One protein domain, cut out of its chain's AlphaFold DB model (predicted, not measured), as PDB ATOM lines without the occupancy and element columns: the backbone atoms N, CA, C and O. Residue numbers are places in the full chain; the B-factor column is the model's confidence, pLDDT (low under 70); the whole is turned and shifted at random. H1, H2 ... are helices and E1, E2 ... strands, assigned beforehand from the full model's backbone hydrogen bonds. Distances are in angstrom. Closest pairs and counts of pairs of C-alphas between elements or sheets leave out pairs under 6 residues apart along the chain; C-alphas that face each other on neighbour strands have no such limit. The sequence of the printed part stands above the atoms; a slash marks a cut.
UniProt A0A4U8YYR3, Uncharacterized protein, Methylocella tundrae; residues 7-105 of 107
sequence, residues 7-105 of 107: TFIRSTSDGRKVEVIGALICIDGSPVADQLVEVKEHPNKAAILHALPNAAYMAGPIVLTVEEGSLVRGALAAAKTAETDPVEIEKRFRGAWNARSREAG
ATOM      1  N   THR A   7     205.409 324.842 275.932       91.81
ATOM      2  CA  THR A   7     204.996 326.185 276.341       91.81
ATOM      3  C   THR A   7     203.746 326.585 275.577       91.81
ATOM      4  O   THR A   7     203.783 326.770 274.361       91.81
ATOM      5  N   PHE A   8     202.639 326.748 276.294       93.69
ATOM      6  CA  PHE A   8     201.405 327.274 275.723       93.69
ATOM      7  C   PHE A   8     201.527 328.780 275.467       93.69
ATOM      8  O   PHE A   8     201.952 329.522 276.350       93.69
ATOM      9  N   ILE A   9     201.145 329.223 274.266       92.56
ATOM     10  CA  ILE A   9     201.212 330.633 273.861       92.56
ATOM     11  C   ILE A   9     199.817 331.249 273.855       92.56
ATOM     12  O   ILE A   9     199.566 332.222 274.561       92.56
ATOM     13  N   ARG A  10     198.899 330.680 273.066       93.56
ATOM     14  CA  ARG A  10     197.502 331.125 272.990       93.56
ATOM     15  C   ARG A  10     196.593 330.063 272.385       93.56
ATOM     16  O   ARG A  10     197.058 329.095 271.788       93.56
ATOM     17  N   SER A  11     195.290 330.312 272.437       92.31
ATOM     18  CA  SER A  11     194.295 329.600 271.632       92.31
ATOM     19  C   SER A  11     193.904 330.446 270.423       92.31
ATOM     20  O   SER A  11     193.686 331.651 270.544       92.31
ATOM     21  N   THR A  12     193.812 329.828 269.250       86.69
ATOM     22  CA  THR A  12     193.216 330.461 268.067       86.69
ATOM     23  C   THR A  12     191.697 330.567 268.227       86.69
ATOM     24  O   THR A  12     191.093 329.811 268.987       86.69
ATOM     25  N   SER A  13     191.057 331.475 267.482       83.62
ATOM     26  CA  SER A  13     189.590 331.632 267.485       83.62
ATOM     27  C   SER A  13     188.834 330.368 267.057       83.62
ATOM     28  O   SER A  13     187.670 330.208 267.400       83.62
ATOM     29  N   ASP A  14     189.508 329.471 266.337       82.81
ATOM     30  CA  ASP A  14     188.999 328.171 265.886       82.81
ATOM     31  C   ASP A  14     189.186 327.058 266.942       82.81
ATOM     32  O   ASP A  14     188.943 325.886 266.684       82.81
ATOM     33  N   GLY A  15     189.666 327.398 268.145       87.31
ATOM     34  CA  GLY A  15     189.851 326.464 269.260       87.31
ATOM     35  C   GLY A  15     191.171 325.687 269.245       87.31
ATOM     36  O   GLY A  15     191.521 325.065 270.247       87.31
ATOM     37  N   ARG A  16     191.952 325.766 268.161       89.00
ATOM     38  CA  ARG A  16     193.280 325.136 268.073       89.00
ATOM     39  C   ARG A  16     194.294 325.860 268.954       89.00
ATOM     40  O   ARG A  16     194.350 327.094 268.936       89.00
ATOM     41  N   LYS A  17     195.118 325.111 269.685       92.81
ATOM     42  CA  LYS A  17     196.156 325.660 270.574       92.81
ATOM     43  C   LYS A  17     197.424 325.985 269.800       92.81
ATOM     44  O   LYS A  17     197.822 325.213 268.938       92.81
ATOM     45  N   VAL A  18     198.052 327.110 270.115       92.94
ATOM     46  CA  VAL A  18     199.379 327.485 269.620       92.94
ATOM     47  C   VAL A  18     200.370 327.288 270.752       92.94
ATOM     48  O   VAL A  18     200.250 327.910 271.810       92.94
ATOM     49  N   GLU A  19     201.330 326.402 270.531       93.25
ATOM     50  CA  GLU A  19     202.235 325.903 271.560       93.25
ATOM     51  C   GLU A  19     203.641 325.772 270.981       93.25
ATOM     52  O   GLU A  19     203.808 325.515 269.793       93.25
ATOM     53  N   VAL A  20     204.662 325.934 271.811       91.62
ATOM     54  CA  VAL A  20     206.038 325.574 271.461       91.62
ATOM     55  C   VAL A  20     206.337 324.238 272.120       91.62
ATOM     56  O   VAL A  20     206.242 324.134 273.339       91.62
ATOM     57  N   ILE A  21     206.649 323.216 271.330       90.00
ATOM     58  CA  ILE A  21     206.915 321.853 271.792       90.00
ATOM     59  C   ILE A  21     208.350 321.516 271.389       90.00
ATOM     60  O   ILE A  21     208.647 321.320 270.210       90.00
ATOM     61  N   GLY A  22     209.258 321.462 272.366       87.06
ATOM     62  CA  GLY A  22     210.694 321.404 272.087       87.06
ATOM     63  C   GLY A  22     211.140 322.626 271.277       87.06
ATOM     64  O   GLY A  22     210.755 323.751 271.589       87.06
ATOM     65  N   ALA A  23     211.931 322.413 270.225       85.94
ATOM     66  CA  ALA A  23     212.402 323.476 269.333       85.94
ATOM     67  C   ALA A  23     211.396 323.869 268.225       85.94
ATOM     68  O   ALA A  23     211.767 324.548 267.276       85.94
ATOM     69  N   LEU A  24     210.130 323.441 268.308       89.25
ATOM     70  CA  LEU A  24     209.146 323.628 267.237       89.25
ATOM     71  C   LEU A  24     207.935 324.429 267.710       89.25
ATOM     72  O   LEU A  24     207.407 324.202 268.795       89.25
ATOM     73  N   ILE A  25     207.448 325.327 266.856       90.75
ATOM     74  CA  ILE A  25     206.132 325.948 266.994       90.75
ATOM     75  C   ILE A  25     205.090 324.997 266.405       90.75
ATOM     76  O   ILE A  25     205.178 324.610 265.237       90.75
ATOM     77  N   CYS A  26     204.076 324.669 267.197       91.31
ATOM     78  CA  CYS A  26     203.015 323.734 266.869       91.31
ATOM     79  C   CYS A  26     201.626 324.379 266.966       91.31
ATOM     80  O   CYS A  26     201.377 325.270 267.781       91.31
ATOM     81  N   ILE A  27     200.705 323.878 266.143       92.06
ATOM     82  CA  ILE A  27     199.265 324.105 266.252       92.06
ATOM     83  C   ILE A  27     198.612 322.768 266.558       92.06
ATOM     84  O   ILE A  27     198.739 321.843 265.759       92.06
ATOM     85  N   ASP A  28     197.904 322.673 267.679       88.12
ATOM     86  CA  ASP A  28     197.219 321.446 268.102       88.12
ATOM     87  C   ASP A  28     198.173 320.230 268.137       88.12
ATOM     88  O   ASP A  28     197.883 319.146 267.644       88.12
ATOM     89  N   GLY A  29     199.396 320.448 268.635       87.12
ATOM     90  CA  GLY A  29     200.460 319.438 268.641       87.12
ATOM     91  C   GLY A  29     201.171 319.206 267.299       87.12
ATOM     92  O   GLY A  29     202.210 318.547 267.278       87.12
ATOM     93  N   SER A  30     200.680 319.771 266.194       87.06
ATOM     94  CA  SER A  30     201.260 319.602 264.857       87.06
ATOM     95  C   SER A  30     202.267 320.713 264.526       87.06
ATOM     96  O   SER A  30     201.896 321.889 264.578       87.06
ATOM     97  N   PRO A  31     203.530 320.404 264.180       89.12
ATOM     98  CA  PRO A  31     204.553 321.416 263.937       89.12
ATOM     99  C   PRO A  31     204.282 322.207 262.657       89.12
ATOM    100  O   PRO A  31     203.992 321.649 261.598       89.12
ATOM    101  N   VAL A  32     204.420 323.527 262.755       89.94
ATOM    102  CA  VAL A  32     204.183 324.464 261.650       89.94
ATOM    103  C   VAL A  32     205.398 325.314 261.301       89.94
ATOM    104  O   VAL A  32     205.500 325.771 260.163       89.94
ATOM    105  N   ALA A  33     206.307 325.531 262.251       90.00
ATOM    106  CA  ALA A  33     207.534 326.293 262.057       90.00
ATOM    107  C   ALA A  33     208.571 325.957 263.136       90.00
ATOM    108  O   ALA A  33     208.228 325.435 264.191       90.00
ATOM    109  N   ASP A  34     209.829 326.293 262.872       86.44
ATOM    110  CA  ASP A  34     210.968 326.181 263.803       86.44
ATOM    111  C   ASP A  34     211.506 327.567 264.221       86.44
ATOM    112  O   ASP A  34     212.173 327.726 265.238       86.44
ATOM    113  N   GLN A  35     211.152 328.616 263.476       87.06
ATOM    114  CA  GLN A  35     211.678 329.960 263.686       87.06
ATOM    115  C   GLN A  35     210.604 331.033 263.535       87.06
ATOM    116  O   GLN A  35     209.557 330.828 262.916       87.06
ATOM    117  N   LEU A  36     210.914 332.207 264.084       91.06
ATOM    118  CA  LEU A  36     210.119 333.418 263.937       91.06
ATOM    119  C   LEU A  36     210.723 334.324 262.873       91.06
ATOM    120  O   LEU A  36     211.888 334.706 262.969       91.06
ATOM    121  N   VAL A  37     209.895 334.722 261.917       90.75
ATOM    122  CA  VAL A  37     210.227 335.686 260.867       90.75
ATOM    123  C   VAL A  37     209.619 337.035 261.229       90.75
ATOM    124  O   VAL A  37     208.459 337.103 261.629       90.75
ATOM    125  N   GLU A  38     210.367 338.129 261.099       92.38
ATOM    126  CA  GLU A  38     209.813 339.462 261.339       92.38
ATOM    127  C   GLU A  38     208.858 339.865 260.208       92.38
ATOM    128  O   GLU A  38     209.209 339.832 259.028       92.38
ATOM    129  N   VAL A  39     207.650 340.324 260.552       92.12
ATOM    130  CA  VAL A  39     206.646 340.739 259.554       92.12
ATOM    131  C   VAL A  39     207.169 341.884 258.684       92.12
ATOM    132  O   VAL A  39     206.841 341.953 257.503       92.12
ATOM    133  N   LYS A  40     208.041 342.748 259.219       89.75
ATOM    134  CA  LYS A  40     208.648 343.875 258.484       89.75
ATOM    135  C   LYS A  40     209.436 343.438 257.236       89.75
ATOM    136  O   LYS A  40     209.522 344.212 256.277       89.75
ATOM    137  N   GLU A  41     209.981 342.220 257.258       86.19
ATOM    138  CA  GLU A  41     210.798 341.621 256.196       86.19
ATOM    139  C   GLU A  41     209.958 340.779 255.225       86.19
ATOM    140  O   GLU A  41     210.441 340.368 254.173       86.19
ATOM    141  N   HIS A  42     208.679 340.548 255.536       87.00
ATOM    142  CA  HIS A  42     207.810 339.714 254.720       87.00
ATOM    143  C   HIS A  42     207.322 340.463 253.461       87.00
ATOM    144  O   HIS A  42     206.843 341.599 253.571       87.00
ATOM    145  N   PRO A  43     207.337 339.840 252.264       88.62
ATOM    146  CA  PRO A  43     206.868 340.485 251.031       88.62
ATOM    147  C   PRO A  43     205.398 340.925 251.124       88.62
ATOM    148  O   PRO A  43     205.038 342.010 250.676       88.62
ATOM    149  N   ASN A  44     204.562 340.137 251.808       89.62
ATOM    150  CA  ASN A  44     203.137 340.432 252.013       89.62
ATOM    151  C   ASN A  44     202.832 341.214 253.307       89.62
ATOM    152  O   ASN A  44     201.710 341.145 253.807       89.62
ATOM    153  N   LYS A  45     203.799 341.947 253.881       91.50
ATOM    154  CA  LYS A  45     203.618 342.673 255.157       91.50
ATOM    155  C   LYS A  45     202.395 343.584 255.196       91.50
ATOM    156  O   LYS A  45     201.722 343.646 256.216       91.50
ATOM    157  N   ALA A  46     202.074 344.247 254.083       90.81
ATOM    158  CA  ALA A  46     200.916 345.132 253.999       90.81
ATOM    159  C   ALA A  46     199.597 344.371 254.207       90.81
ATOM    160  O   ALA A  46     198.752 344.815 254.976       90.81
ATOM    161  N   ALA A  47     199.447 343.199 253.585       90.06
ATOM    162  CA  ALA A  47     198.260 342.361 253.748       90.06
ATOM    163  C   ALA A  47     198.153 341.793 255.172       90.06
ATOM    164  O   ALA A  47     197.067 341.751 255.744       90.06
ATOM    165  N   ILE A  48     199.288 341.408 255.763       88.56
ATOM    166  CA  ILE A  48     199.351 340.884 257.134       88.56
ATOM    167  C   ILE A  48     198.943 341.960 258.139       88.56
ATOM    168  O   ILE A  48     198.070 341.717 258.963       88.56
ATOM    169  N   LEU A  49     199.531 343.156 258.041       90.75
ATOM    170  CA  LEU A  49     199.231 344.281 258.930       90.75
ATOM    171  C   LEU A  49     197.813 344.820 258.727       90.75
ATOM    172  O   LEU A  49     197.208 345.320 259.668       90.75
ATOM    173  N   HIS A  50     197.254 344.696 257.522       90.56
ATOM    174  CA  HIS A  50     195.850 345.015 257.286       90.56
ATOM    175  C   HIS A  50     194.912 344.043 258.022       90.56
ATOM    176  O   HIS A  50     193.904 344.467 258.580       90.56
ATOM    177  N   ALA A  51     195.229 342.744 258.034       87.38
ATOM    178  CA  ALA A  51     194.433 341.741 258.740       87.38
ATOM    179  C   ALA A  51     194.640 341.782 260.266       87.38
ATOM    180  O   ALA A  51     193.689 341.601 261.023       87.38
ATOM    181  N   LEU A  52     195.876 342.019 260.712       87.00
ATOM    182  CA  LEU A  52     196.253 342.086 262.118       87.00
ATOM    183  C   LEU A  52     197.246 343.247 262.337       87.00
ATOM    184  O   LEU A  52     198.452 343.071 262.151       87.00
ATOM    185  N   PRO A  53     196.779 344.440 262.746       90.06
ATOM    186  CA  PRO A  53     197.610 345.648 262.793       90.06
ATOM    187  C   PRO A  53     198.723 345.613 263.846       90.06
ATOM    188  O   PRO A  53     199.702 346.342 263.727       90.06
ATOM    189  N   ASN A  54     198.604 344.756 264.859       91.56
ATOM    190  CA  ASN A  54     199.619 344.535 265.893       91.56
ATOM    191  C   ASN A  54     200.527 343.321 265.609       91.56
ATOM    192  O   ASN A  54     201.246 342.866 266.502       91.56
ATOM    193  N   ALA A  55     200.501 342.786 264.386       91.75
ATOM    194  CA  ALA A  55     201.385 341.715 263.947       91.75
ATOM    195  C   ALA A  55     202.854 342.157 263.924       91.75
ATOM    196  O   ALA A  55     203.210 343.130 263.262       91.75
ATOM    197  N   ALA A  56     203.721 341.392 264.585       93.31
ATOM    198  CA  ALA A  56     205.161 341.645 264.619       93.31
ATOM    199  C   ALA A  56     205.975 340.486 264.038       93.31
ATOM    200  O   ALA A  56     206.966 340.716 263.341       93.31
ATOM    201  N   TYR A  57     205.536 339.250 264.275       94.50
ATOM    202  CA  TYR A  57     206.243 338.045 263.852       94.50
ATOM    203  C   TYR A  57     205.326 337.076 263.106       94.50
ATOM    204  O   TYR A  57     204.106 337.091 263.266       94.50
ATOM    205  N   MET A  58     205.933 336.212 262.303       92.94
ATOM    206  CA  MET A  58     205.289 335.094 261.631       92.94
ATOM    207  C   MET A  58     206.001 333.781 261.952       92.94
ATOM    208  O   MET A  58     207.229 333.724 261.983       92.94
ATOM    209  N   ALA A  59     205.213 332.732 262.166       90.81
ATOM    210  CA  ALA A  59     205.650 331.354 262.360       90.81
ATOM    211  C   ALA A  59     204.780 330.442 261.484       90.81
ATOM    212  O   ALA A  59     203.662 330.073 261.857       90.81
ATOM    213  N   GLY A  60     205.268 330.117 260.285       88.19
ATOM    214  CA  GLY A  60     204.496 329.361 259.299       88.19
ATOM    215  C   GLY A  60     203.211 330.116 258.919       88.19
ATOM    216  O   GLY A  60     203.307 331.254 258.466       88.19
ATOM    217  N   PRO A  61     202.009 329.534 259.102       87.62
ATOM    218  CA  PRO A  61     200.741 330.208 258.823       87.62
ATOM    219  C   PRO A  61     200.261 331.132 259.959       87.62
ATOM    220  O   PRO A  61     199.198 331.740 259.831       87.62
ATOM    221  N   ILE A  62     200.974 331.208 261.090       89.19
ATOM    222  CA  ILE A  62     200.544 331.985 262.258       89.19
ATOM    223  C   ILE A  62     201.218 333.346 262.274       89.19
ATOM    224  O   ILE A  62     202.434 333.459 262.136       89.19
ATOM    225  N   VAL A  63     200.415 334.366 262.558       92.00
ATOM    226  CA  VAL A  63     200.878 335.717 262.856       92.00
ATOM    227  C   VAL A  63     200.820 335.958 264.364       92.00
ATOM    228  O   VAL A  63     199.825 335.624 265.015       92.00
ATOM    229  N   LEU A  64     201.890 336.523 264.911       92.19
ATOM    230  CA  LEU A  64     202.120 336.713 266.340       92.19
ATOM    231  C   LEU A  64     202.387 338.188 266.643       92.19
ATOM    232  O   LEU A  64     203.033 338.897 265.862       92.19
ATOM    233  N   THR A  65     201.909 338.645 267.797       94.25
ATOM    234  CA  THR A  65     202.236 339.972 268.329       94.25
ATOM    235  C   THR A  65     203.658 340.009 268.896       94.25
ATOM    236  O   THR A  65     204.354 338.993 268.970       94.25
ATOM    237  N   VAL A  66     204.105 341.196 269.318       93.50
ATOM    238  CA  VAL A  66     205.406 341.365 269.985       93.50
ATOM    239  C   VAL A  66     205.499 340.523 271.262       93.50
ATOM    240  O   VAL A  66     206.518 339.874 271.505       93.50
ATOM    241  N   GLU A  67     204.432 340.511 272.061       92.88
ATOM    242  CA  GLU A  67     204.372 339.782 273.332       92.88
ATOM    243  C   GLU A  67     204.436 338.271 273.093       92.88
ATOM    244  O   GLU A  67     205.283 337.579 273.659       92.88
ATOM    245  N   GLU A  68     203.616 337.765 272.171       93.12
ATOM    246  CA  GLU A  68     203.587 336.344 271.822       93.12
ATOM    247  C   GLU A  68     204.910 335.884 271.208       93.12
ATOM    248  O   GLU A  68     205.447 334.842 271.584       93.12
ATOM    249  N   GLY A  69     205.485 336.679 270.300       93.31
ATOM    250  CA  GLY A  69     206.789 336.386 269.712       93.31
ATOM    251  C   GLY A  69     207.911 336.342 270.750       93.31
ATOM    252  O   GLY A  69     208.836 335.541 270.618       93.31
ATOM    253  N   SER A  70     207.819 337.145 271.814       93.62
ATOM    254  CA  SER A  70     208.790 337.124 272.915       93.62
ATOM    255  C   SER A  70     208.685 335.841 273.742       93.62
ATOM    256  O   SER A  70     209.710 335.232 274.051       93.62
ATOM    257  N   LEU A  71     207.461 335.383 274.032       93.62
ATOM    258  CA  LEU A  71     207.218 334.098 274.698       93.62
ATOM    259  C   LEU A  71     207.743 332.927 273.865       93.62
ATOM    260  O   LEU A  71     208.451 332.063 274.381       93.62
ATOM    261  N   VAL A  72     207.452 332.930 272.562       92.75
ATOM    262  CA  VAL A  72     207.920 331.899 271.628       92.75
ATOM    263  C   VAL A  72     209.447 331.886 271.550       92.75
ATOM    264  O   VAL A  72     210.045 330.821 271.672       92.75
ATOM    265  N   ARG A  73     210.105 333.048 271.420       92.19
ATOM    266  CA  ARG A  73     211.578 333.137 271.454       92.19
ATOM    267  C   ARG A  73     212.158 332.569 272.744       92.19
ATOM    268  O   ARG A  73     213.132 331.825 272.681       92.19
ATOM    269  N   GLY A  74     211.566 332.905 273.889       91.00
ATOM    270  CA  GLY A  74     211.982 332.373 275.186       91.00
ATOM    271  C   GLY A  74     211.858 330.850 275.252       91.00
ATOM    272  O   GLY A  74     212.799 330.179 275.666       91.00
ATOM    273  N   ALA A  75     210.738 330.303 274.776       90.06
ATOM    274  CA  ALA A  75     210.497 328.863 274.745       90.06
ATOM    275  C   ALA A  75     211.463 328.120 273.808       90.06
ATOM    276  O   ALA A  75     212.051 327.118 274.208       90.06
ATOM    277  N   LEU A  76     211.691 328.641 272.597       88.50
ATOM    278  CA  LEU A  76     212.651 328.070 271.644       88.50
ATOM    279  C   LEU A  76     214.080 328.107 272.193       88.50
ATOM    280  O   LEU A  76     214.818 327.131 272.074       88.50
ATOM    281  N   ALA A  77     214.467 329.218 272.826       87.50
ATOM    282  CA  ALA A  77     215.771 329.336 273.464       87.50
ATOM    283  C   ALA A  77     215.926 328.297 274.580       87.50
ATOM    284  O   ALA A  77     216.918 327.576 274.578       87.50
ATOM    285  N   ALA A  78     214.933 328.173 275.468       84.31
ATOM    286  CA  ALA A  78     214.923 327.197 276.559       84.31
ATOM    287  C   ALA A  78     214.990 325.744 276.058       84.31
ATOM    288  O   ALA A  78     215.686 324.918 276.647       84.31
ATOM    289  N   ALA A  79     214.309 325.431 274.955       80.31
ATOM    290  CA  ALA A  79     214.370 324.111 274.340       80.31
ATOM    291  C   ALA A  79     215.747 323.816 273.734       80.31
ATOM    292  O   ALA A  79     216.296 322.741 273.958       80.31
ATOM    293  N   LYS A  80     216.355 324.790 273.046       72.62
ATOM    294  CA  LYS A  80     217.683 324.634 272.441       72.62
ATOM    295  C   LYS A  80     218.798 324.435 273.473       72.62
ATOM    296  O   LYS A  80     219.796 323.799 273.164       72.62
ATOM    297  N   THR A  81     218.661 324.965 274.693       66.06
ATOM    298  CA  THR A  81     219.630 324.674 275.771       66.06
ATOM    299  C   THR A  81     219.448 323.280 276.362       66.06
ATOM    300  O   THR A  81     220.386 322.769 276.971       66.06
ATOM    301  N   ALA A  82     218.246 322.711 276.270       61.25
ATOM    302  CA  ALA A  82     217.936 321.390 276.806       61.25
ATOM    303  C   ALA A  82     218.331 320.269 275.832       61.25
ATOM    304  O   ALA A  82     218.652 319.170 276.271       61.25
ATOM    305  N   GLU A  83     218.337 320.549 274.529       56.53
ATOM    306  CA  GLU A  83     218.627 319.582 273.472       56.53
ATOM    307  C   GLU A  83     220.091 319.699 273.013       56.53
ATOM    308  O   GLU A  83     220.480 320.639 272.321       56.53
ATOM    309  N   THR A  84     220.935 318.752 273.429       55.34
ATOM    310  CA  THR A  84     222.379 318.733 273.130       55.34
ATOM    311  C   THR A  84     222.732 318.247 271.721       55.34
ATOM    312  O   THR A  84     223.897 318.368 271.342       55.34
ATOM    313  N   ASP A  85     221.771 317.742 270.933       51.91
ATOM    314  CA  ASP A  85     222.045 317.129 269.625       51.91
ATOM    315  C   ASP A  85     221.099 317.631 268.501       51.91
ATOM    316  O   ASP A  85     219.940 317.219 268.412       51.91
ATOM    317  N   PRO A  86     221.562 318.533 267.612       52.75
ATOM    318  CA  PRO A  86     220.729 319.187 266.592       52.75
ATOM    319  C   PRO A  86     220.277 318.265 265.443       52.75
ATOM    320  O   PRO A  86     219.385 318.630 264.677       52.75
ATOM    321  N   VAL A  87     220.868 317.072 265.301       52.81
ATOM    322  CA  VAL A  87     220.559 316.111 264.223       52.81
ATOM    323  C   VAL A  87     219.182 315.460 264.394       52.81
ATOM    324  O   VAL A  87     218.524 315.118 263.406       52.81
ATOM    325  N   GLU A  88     218.717 315.294 265.629       53.47
ATOM    326  CA  GLU A  88     217.451 314.607 265.906       53.47
ATOM    327  C   GLU A  88     216.230 315.513 265.662       53.47
ATOM    328  O   GLU A  88     215.160 315.029 265.282       53.47
ATOM    329  N   ILE A  89     216.416 316.834 265.747       55.88
ATOM    330  CA  ILE A  89     215.391 317.855 265.477       55.88
ATOM    331  C   ILE A  89     214.967 317.820 264.004       55.88
ATOM    332  O   ILE A  89     213.779 317.715 263.688       55.88
ATOM    333  N   GLU A  90     215.939 317.845 263.088       54.28
ATOM    334  CA  GLU A  90     215.682 317.906 261.645       54.28
ATOM    335  C   GLU A  90     215.015 316.625 261.120       54.28
ATOM    336  O   GLU A  90     214.054 316.680 260.344       54.28
ATOM    337  N   LYS A  91     215.452 315.450 261.599       57.00
ATOM    338  CA  LYS A  91     214.819 314.166 261.247       57.00
ATOM    339  C   LYS A  91     213.366 314.106 261.711       57.00
ATOM    340  O   LYS A  91     212.503 313.630 260.968       57.00
ATOM    341  N   ARG A  92     213.080 314.603 262.917       58.34
ATOM    342  CA  ARG A  92     211.727 314.613 263.485       58.34
ATOM    343  C   ARG A  92     210.814 315.583 262.741       58.34
ATOM    344  O   ARG A  92     209.675 315.225 262.435       58.34
ATOM    345  N   PHE A  93     211.331 316.754 262.368       56.69
ATOM    346  CA  PHE A  93     210.609 317.722 261.543       56.69
ATOM    347  C   PHE A  93     210.256 317.141 260.175       56.69
ATOM    348  O   PHE A  93     209.106 317.225 259.743       56.69
ATOM    349  N   ARG A  94     211.207 316.464 259.516       57.34
ATOM    350  CA  ARG A  94     210.957 315.818 258.223       57.34
ATOM    351  C   ARG A  94     209.908 314.711 258.322       57.34
ATOM    352  O   ARG A  94     209.065 314.595 257.437       57.34
ATOM    353  N   GLY A  95     209.906 313.941 259.410       56.69
ATOM    354  CA  GLY A  95     208.860 312.954 259.691       56.69
ATOM    355  C   GLY A  95     207.471 313.584 259.837       56.69
ATOM    356  O   GLY A  95     206.527 313.142 259.184       56.69
ATOM    357  N   ALA A  96     207.351 314.644 260.639       54.78
ATOM    358  CA  ALA A  96     206.079 315.327 260.871       54.78
ATOM    359  C   ALA A  96     205.563 316.071 259.625       54.78
ATOM    360  O   ALA A  96     204.374 316.011 259.310       54.78
ATOM    361  N   TRP A  97     206.459 316.703 258.860       57.03
ATOM    362  CA  TRP A  97     206.125 317.349 257.592       57.03
ATOM    363  C   TRP A  97     205.641 316.346 256.532       57.03
ATOM    364  O   TRP A  97     204.643 316.594 255.850       57.03
ATOM    365  N   ASN A  98     206.308 315.192 256.413       55.19
ATOM    366  CA  ASN A  98     205.908 314.131 255.486       55.19
ATOM    367  C   ASN A  98     204.559 313.509 255.883       55.19
ATOM    368  O   ASN A  98     203.749 313.201 255.010       55.19
ATOM    369  N   ALA A  99     204.295 313.355 257.185       53.81
ATOM    370  CA  ALA A  99     203.004 312.882 257.681       53.81
ATOM    371  C   ALA A  99     201.872 313.865 257.333       53.81
ATOM    372  O   ALA A  99     200.858 313.451 256.774       53.81
ATOM    373  N   ARG A 100     202.086 315.170 257.554       50.91
ATOM    374  CA  ARG A 100     201.137 316.225 257.173       50.91
ATOM    375  C   ARG A 100     200.896 316.290 255.664       50.91
ATOM    376  O   ARG A 100     199.754 316.430 255.245       50.91
ATOM    377  N   SER A 101     201.945 316.189 254.845       49.28
ATOM    378  CA  SER A 101     201.807 316.225 253.378       49.28
ATOM    379  C   SER A 101     200.985 315.039 252.863       49.28
ATOM    380  O   SER A 101     200.167 315.200 251.962       49.28
ATOM    381  N   ARG A 102     201.121 313.863 253.492       47.75
ATOM    382  CA  ARG A 102     200.311 312.689 253.143       47.75
ATOM    383  C   ARG A 102     198.854 312.806 253.596       47.75
ATOM    384  O   ARG A 102     197.972 312.314 252.904       47.75
ATOM    385  N   GLU A 103     198.598 313.462 254.725       47.00
ATOM    386  CA  GLU A 103     197.241 313.700 255.239       47.00
ATOM    387  C   GLU A 103     196.510 314.824 254.483       47.00
ATOM    388  O   GLU A 103     195.292 314.785 254.331       47.00
ATOM    389  N   ALA A 104     197.253 315.789 253.934       48.12
ATOM    390  CA  ALA A 104     196.715 316.893 253.141       48.12
ATOM    391  C   ALA A 104     196.406 316.534 251.671       48.12
ATOM    392  O   ALA A 104     195.957 317.408 250.932       48.12
ATOM    393  N   GLY A 105     196.634 315.285 251.236       39.41
ATOM    394  CA  GLY A 105     196.297 314.832 249.879       39.41
ATOM    395  C   GLY A 105     197.032 315.584 248.764       39.41
ATOM    396  O   GLY A 105     196.472 315.789 247.692       39.41
TER     397      GLY A 105
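What this domain is: This is residues 7 to 105 of the 107 residues of an uncharacterized protein of Methylocella tundrae (UniProt A0A4U8YYR3). A small twisted sheet of four strands, E1 to E4, has the long helix H2 over one face, while the helix H3 runs past its E4 edge. The start of H2, residues 66 to 72, also reaches the small hairpin E5 and E6, and the short helix H1 lies beyond that hairpin, far from the sheet. The 99 printed residues hold E1 E2 E3 E4 H1 E5 E6 H2 H3 in that order, class mixed; both sheets are antiparallel, the larger in the order E1 E2 E3 E4. The whole is compact, radius of gyration of the C-alphas 14.0 A, spanning 38 by 36 by 27 A.

Where its parts are: Find C-alpha 7 at (204.996, 326.185, 276.341), where E1 begins, residues 7 to 11, 12.2 A long. Next come E2, 17 to 21, E3, 24 to 27, E4, 30 to 33, H1, 45 to 51, E5, 57 to 59, and E6, 62 to 64. H2, residues 66 to 82, runs 24.5 A; H3, 86 to 103, runs 26.7 A to C-alpha 103 at (197.241, 313.700, 255.239).

How they stand to each other: E1 to E4 form a meander, each strand the antiparallel neighbour of the one before; look at N 9 and O 18, 2.9 A, N 26 and O 19, 2.7 A, and N 27 and O 30, 2.8 A. This sheet is only just strongly twisted, its C-alphas up to 4.5 A off the plane. H2 on one face makes two layers: it lies over E1 and E2 at a height of 8.4 A over the sheet, along the strands, with closest C-alphas Thr 7 and Ala 75, 6.3 A. H3 only grazes the sheet with residues 89 to 100. In the hairpin E5 and E6, N 64 and O 57 are 2.8 A apart. Every O i to N i+4 pair is within hydrogen-bond range in H1 and H2, and 12 of 14 in H3.

The domain as a whole: The C-alphas of His 50 and Thr 84 are farthest apart, 40.6 A. The printed part has no cut; the link E4 to H1, 11 residues, is long. Confidence is low, under 70, at residues 81 to 105.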